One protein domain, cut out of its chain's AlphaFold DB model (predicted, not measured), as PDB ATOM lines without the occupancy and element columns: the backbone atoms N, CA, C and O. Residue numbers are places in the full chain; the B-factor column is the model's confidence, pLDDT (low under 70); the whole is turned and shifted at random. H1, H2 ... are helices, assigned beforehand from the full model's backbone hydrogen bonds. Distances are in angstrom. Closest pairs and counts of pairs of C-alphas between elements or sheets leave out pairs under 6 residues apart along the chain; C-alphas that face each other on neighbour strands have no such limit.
ATOM      1  N   ARG A   8      23.880  12.833  94.644       58.81
ATOM      2  CA  ARG A   8      23.122  12.468  93.430       58.81
ATOM      3  C   ARG A   8      21.626  12.309  93.703       58.81
ATOM      4  O   ARG A   8      20.804  12.812  92.937       58.81
ATOM      5  N   ARG A   9      21.262  11.678  94.826       61.41
ATOM      6  CA  ARG A   9      19.856  11.453  95.212       61.41
ATOM      7  C   ARG A   9      19.108  12.763  95.474       61.41
ATOM      8  O   ARG A   9      17.944  12.884  95.102       61.41
ATOM      9  N   LYS A  10      19.780  13.764  96.053       66.00
ATOM     10  CA  LYS A  10      19.188  15.085  96.329       66.00
ATOM     11  C   LYS A  10      18.858  15.848  95.038       66.00
ATOM     12  O   LYS A  10      17.767  16.398  94.926       66.00
ATOM     13  N   ARG A  11      19.745  15.817  94.034       70.94
ATOM     14  CA  ARG A  11      19.509  16.444  92.714       70.94
ATOM     15  C   ARG A  11      18.368  15.777  91.938       70.94
ATOM     16  O   ARG A  11      17.580  16.468  91.296       70.94
ATOM     17  N   GLY A  12      18.247  14.450  92.032       80.38
ATOM     18  CA  GLY A  12      17.179  13.693  91.369       80.38
ATOM     19  C   GLY A  12      15.773  14.088  91.833       80.38
ATOM     20  O   GLY A  12      14.878  14.247  91.006       80.38
ATOM     21  N   LYS A  13      15.594  14.331  93.137       82.06
ATOM     22  CA  LYS A  13      14.302  14.755  93.699       82.06
ATOM     23  C   LYS A  13      13.884  16.146  93.230       82.06
ATOM     24  O   LYS A  13      12.745  16.328  92.822       82.06
ATOM     25  N   VAL A  14      14.824  17.095  93.185       85.12
ATOM     26  CA  VAL A  14      14.545  18.440  92.658       85.12
ATOM     27  C   VAL A  14      14.082  18.372  91.204       85.12
ATOM     28  O   VAL A  14      13.088  18.994  90.838       85.12
ATOM     29  N   LYS A  15      14.770  17.570  90.379       88.25
ATOM     30  CA  LYS A  15      14.415  17.386  88.966       88.25
ATOM     31  C   LYS A  15      13.019  16.777  88.797       88.25
ATOM     32  O   LYS A  15      12.297  17.187  87.893       88.25
ATOM     33  N   LYS A  16      12.637  15.830  89.660       88.75
ATOM     34  CA  LYS A  16      11.309  15.203  89.646       88.75
ATOM     35  C   LYS A  16      10.204  16.229  89.916       88.75
ATOM     36  O   LYS A  16       9.330  16.397  89.075       88.75
ATOM     37  N   VAL A  17      10.315  16.979  91.015       88.69
ATOM     38  CA  VAL A  17       9.336  18.015  91.394       88.69
ATOM     39  C   VAL A  17       9.222  19.101  90.327       88.69
ATOM     40  O   VAL A  17       8.123  19.507  89.966       88.69
ATOM     41  N   MET A  18      10.351  19.540  89.762       89.50
ATOM     42  CA  MET A  18      10.349  20.535  88.684       89.50
ATOM     43  C   MET A  18       9.681  20.026  87.407       89.50
ATOM     44  O   MET A  18       9.012  20.797  86.728       89.50
ATOM     45  N   LYS A  19       9.831  18.737  87.086       90.56
ATOM     46  CA  LYS A  19       9.156  18.127  85.936       90.56
ATOM     47  C   LYS A  19       7.639  18.058  86.151       90.56
ATOM     48  O   LYS A  19       6.898  18.355  85.224       90.56
ATOM     49  N   GLU A  20       7.191  17.718  87.359       87.44
ATOM     50  CA  GLU A  20       5.766  17.695  87.730       87.44
ATOM     51  C   GLU A  20       5.147  19.102  87.762       87.44
ATOM     52  O   GLU A  20       4.009  19.282  87.337       87.44
ATOM     53  N   TYR A  21       5.913  20.112  88.194       89.12
ATOM     54  CA  TYR A  21       5.511  21.519  88.119       89.12
ATOM     55  C   TYR A  21       5.363  21.991  86.670       89.12
ATOM     56  O   TYR A  21       4.332  22.552  86.320       89.12
ATOM     57  N   SER A  22       6.347  21.713  85.806       85.81
ATOM     58  CA  SER A  22       6.243  22.039  84.377       85.81
ATOM     59  C   SER A  22       5.095  21.302  83.678       85.81
ATOM     60  O   SER A  22       4.594  21.790  82.674       85.81
ATOM     61  N   ALA A  23       4.678  20.146  84.200       87.88
ATOM     62  CA  ALA A  23       3.512  19.406  83.723       87.88
ATOM     63  C   ALA A  23       2.177  19.916  84.303       87.88
ATOM     64  O   ALA A  23       1.128  19.407  83.923       87.88
ATOM     65  N   GLY A  24       2.195  20.877  85.236       85.06
ATOM     66  CA  GLY A  24       0.989  21.408  85.876       85.06
ATOM     67  C   GLY A  24       0.322  20.448  86.866       85.06
ATOM     68  O   GLY A  24      -0.843  20.622  87.193       85.06
ATOM     69  N   MET A  25       1.033  19.424  87.350       83.75
ATOM     70  CA  MET A  25       0.475  18.395  88.245       83.75
ATOM     71  C   MET A  25       0.937  18.546  89.703       83.75
ATOM     72  O   MET A  25       0.544  17.763  90.573       83.75
ATOM     73  N   LEU A  26       1.792  19.533  89.989       84.00
ATOM     74  CA  LEU A  26       2.344  19.736  91.323       84.00
ATOM     75  C   LEU A  26       1.317  20.398  92.252       84.00
ATOM     76  O   LEU A  26       0.840  21.498  91.982       84.00
ATOM     77  N   HIS A  27       1.033  19.759  93.386       83.38
ATOM     78  CA  HIS A  27       0.101  20.267  94.396       83.38
ATOM     79  C   HIS A  27       0.842  20.939  95.558       83.38
ATOM     80  O   HIS A  27       1.892  20.465  96.004       83.38
ATOM     81  N   SER A  28       0.276  22.027  96.091       77.19
ATOM     82  CA  SER A  28       0.821  22.726  97.256       77.19
ATOM     83  C   SER A  28       0.571  21.916  98.531       77.19
ATOM     84  O   SER A  28      -0.443  22.076  99.213       77.19
ATOM     85  N   GLY A  29       1.505  21.023  98.856       68.56
ATOM     86  CA  GLY A  29       1.619  20.387 100.174       68.56
ATOM     87  C   GLY A  29       0.498  19.416 100.569       68.56
ATOM     88  O   GLY A  29       0.576  18.825 101.642       68.56
ATOM     89  N   SER A  30      -0.531  19.212  99.741       72.31
ATOM     90  CA  SER A  30      -1.635  18.291 100.029       72.31
ATOM     91  C   SER A  30      -2.311  17.781  98.754       72.31
ATOM     92  O   SER A  30      -2.373  18.483  97.752       72.31
ATOM     93  N   LYS A  31      -2.861  16.557  98.799       68.44
ATOM     94  CA  LYS A  31      -3.537  15.906  97.653       68.44
ATOM     95  C   LYS A  31      -4.838  16.593  97.207       68.44
ATOM     96  O   LYS A  31      -5.335  16.290  96.135       68.44
ATOM     97  N   ARG A  32      -5.407  17.460  98.048       74.56
ATOM     98  CA  ARG A  32      -6.610  18.266  97.764       74.56
ATOM     99  C   ARG A  32      -6.303  19.766  97.700       74.56
ATOM    100  O   ARG A  32      -7.219  20.575  97.633       74.56
ATOM    101  N   GLY A  33      -5.028  20.132  97.822       73.56
ATOM    102  CA  GLY A  33      -4.602  21.522  97.842       73.56
ATOM    103  C   GLY A  33      -4.583  22.131  96.444       73.56
ATOM    104  O   GLY A  33      -4.596  21.397  95.454       73.56
ATOM    105  N   PRO A  34      -4.506  23.465  96.354       83.38
ATOM    106  CA  PRO A  34      -4.360  24.146  95.077       83.38
ATOM    107  C   PRO A  34      -3.082  23.694  94.359       83.38
ATOM    108  O   PRO A  34      -2.077  23.338  94.992       83.38
ATOM    109  N   MET A  35      -3.124  23.717  93.028       83.50
ATOM    110  CA  MET A  35      -1.930  23.527  92.210       83.50
ATOM    111  C   MET A  35      -0.925  24.638  92.491       83.50
ATOM    112  O   MET A  35      -1.284  25.787  92.746       83.50
ATOM    113  N   VAL A  36       0.353  24.279  92.451       84.88
ATOM    114  CA  VAL A  36       1.431  25.252  92.581       84.88
ATOM    115  C   VAL A  36       1.490  26.046  91.284       84.88
ATOM    116  O   VAL A  36       1.894  25.519  90.252       84.88
ATOM    117  N   THR A  37       1.090  27.310  91.347       82.06
ATOM    118  CA  THR A  37       1.180  28.273  90.238       82.06
ATOM    119  C   THR A  37       2.521  28.996  90.221       82.06
ATOM    120  O   THR A  37       2.975  29.460  89.178       82.06
ATOM    121  N   ASP A  38       3.173  29.078  91.382       87.88
ATOM    122  CA  ASP A  38       4.391  29.848  91.574       87.88
ATOM    123  C   ASP A  38       5.649  28.987  91.505       87.88
ATOM    124  O   ASP A  38       5.904  28.107  92.335       87.88
ATOM    125  N   ARG A  39       6.543  29.342  90.578       86.81
ATOM    126  CA  ARG A  39       7.829  28.653  90.397       86.81
ATOM    127  C   ARG A  39       8.674  28.680  91.667       86.81
ATOM    128  O   ARG A  39       9.340  27.699  91.985       86.81
ATOM    129  N   LYS A  40       8.631  29.783  92.424       86.19
ATOM    130  CA  LYS A  40       9.344  29.923  93.707       86.19
ATOM    131  C   LYS A  40       8.871  28.894  94.738       86.19
ATOM    132  O   LYS A  40       9.691  28.328  95.458       86.19
ATOM    133  N   GLN A  41       7.573  28.609  94.774       87.38
ATOM    134  CA  GLN A  41       6.997  27.619  95.678       87.38
ATOM    135  C   GLN A  41       7.362  26.193  95.246       87.38
ATOM    136  O   GLN A  41       7.735  25.377  96.090       87.38
ATOM    137  N   ALA A  42       7.375  25.912  93.940       88.00
ATOM    138  CA  ALA A  42       7.860  24.636  93.414       88.00
ATOM    139  C   ALA A  42       9.336  24.386  93.774       88.00
ATOM    140  O   ALA A  42       9.695  23.280  94.182       88.00
ATOM    141  N   VAL A  43      10.187  25.423  93.706       87.25
ATOM    142  CA  VAL A  43      11.588  25.353  94.169       87.25
ATOM    143  C   VAL A  43      11.649  25.032  95.660       87.25
ATOM    144  O   VAL A  43      12.420  24.161  96.060       87.25
ATOM    145  N   ALA A  44      10.823  25.677  96.486       86.44
ATOM    146  CA  ALA A  44      10.798  25.427  97.925       86.44
ATOM    147  C   ALA A  44      10.422  23.970  98.260       86.44
ATOM    148  O   ALA A  44      11.113  23.327  99.052       86.44
ATOM    149  N   ILE A  45       9.394  23.421  97.605       85.88
ATOM    150  CA  ILE A  45       8.974  22.018  97.768       85.88
ATOM    151  C   ILE A  45      10.094  21.077  97.322       85.88
ATOM    152  O   ILE A  45      10.485  20.182  98.072       85.88
ATOM    153  N   ALA A  46      10.681  21.332  96.151       87.38
ATOM    154  CA  ALA A  46      11.789  20.556  95.610       87.38
ATOM    155  C   ALA A  46      12.994  20.514  96.568       87.38
ATOM    156  O   ALA A  46      13.580  19.453  96.803       87.38
ATOM    157  N   MET A  47      13.348  21.657  97.163       84.94
ATOM    158  CA  MET A  47      14.426  21.759  98.149       84.94
ATOM    159  C   MET A  47      14.078  21.062  99.473       84.94
ATOM    160  O   MET A  47      14.955  20.441 100.084       84.94
ATOM    161  N   SER A  48      12.819  21.119  99.915       82.94
ATOM    162  CA  SER A  48      12.351  20.384 101.095       82.94
ATOM    163  C   SER A  48      12.351  18.872 100.889       82.94
ATOM    164  O   SER A  48      12.829  18.141 101.758       82.94
ATOM    165  N   GLU A  49      11.916  18.390  99.727       81.12
ATOM    166  CA  GLU A  49      11.877  16.962  99.400       81.12
ATOM    167  C   GLU A  49      13.284  16.373  99.199       81.12
ATOM    168  O   GLU A  49      13.587  15.241  99.606       81.12
ATOM    169  N   ALA A  50      14.197  17.184  98.655       81.81
ATOM    170  CA  ALA A  50      15.626  16.897  98.596       81.81
ATOM    171  C   ALA A  50      16.318  16.924  99.973       81.81
ATOM    172  O   ALA A  50      17.505  16.609 100.067       81.81
ATOM    173  N   GLY A  51      15.609  17.287 101.048       74.12
ATOM    174  CA  GLY A  51      16.168  17.387 102.394       74.12
ATOM    175  C   GLY A  51      17.183  18.522 102.548       74.12
ATOM    176  O   GLY A  51      17.908  18.550 103.539       74.12
TER     177      GLY A  51
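This is residues 8 to 51 of the 64 residues of an uncharacterized protein of Candidatus Omnitrophica bacterium (UniProt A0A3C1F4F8). Two helices of unequal length, H1 and H2, fold back on each other as a helical hairpin, packed at a slant. The long link between them, residues 23 to 38, makes a wide loop at one end, so that the length of the whole runs from the first residue of H1 to this loop. The printed part has 44 residues with two named helices, H1 then H2, and no named strand; the class is all helix. It is compact, with a radius of gyration of the C-alphas of 9.7 A, and its outline is elongated, spanning 30 by 18 by 17 A.

Begin with H1, residues 8 to 22, and go on to H2, residues 39 to 49. The two touch, and their closest C-alphas are those of Val 14 and Ala 46, 4.6 A apart. Their lines stand at a shallow tilt of 34 degrees, only just short of steep, and they run opposite ways as a hairpin. Their centres are 9.4 A apart. Look at the backbone of H1 and H2: every O i to N i+4 pair is within hydrogen-bond range.

Find C-alpha 8 at (23.122, 12.468, 93.430); from there H1 runs 21.4 A to C-alpha 22 at (6.243, 22.039, 84.377). Pass along residues 23 to 38 to C-alpha 39, where H2 begins. It runs 15.3 A and ends at C-alpha 49, at (11.877, 16.962, 99.400).

The two C-alphas farthest apart are those of Arg 8 and Arg 32, 30.6 A. The link from H1 to H2, 16 residues, is long, and the printed part has no cut. The mean pLDDT of the printed part is 81.7; look for values under 70 at residues 8 to 10, 29 and 31.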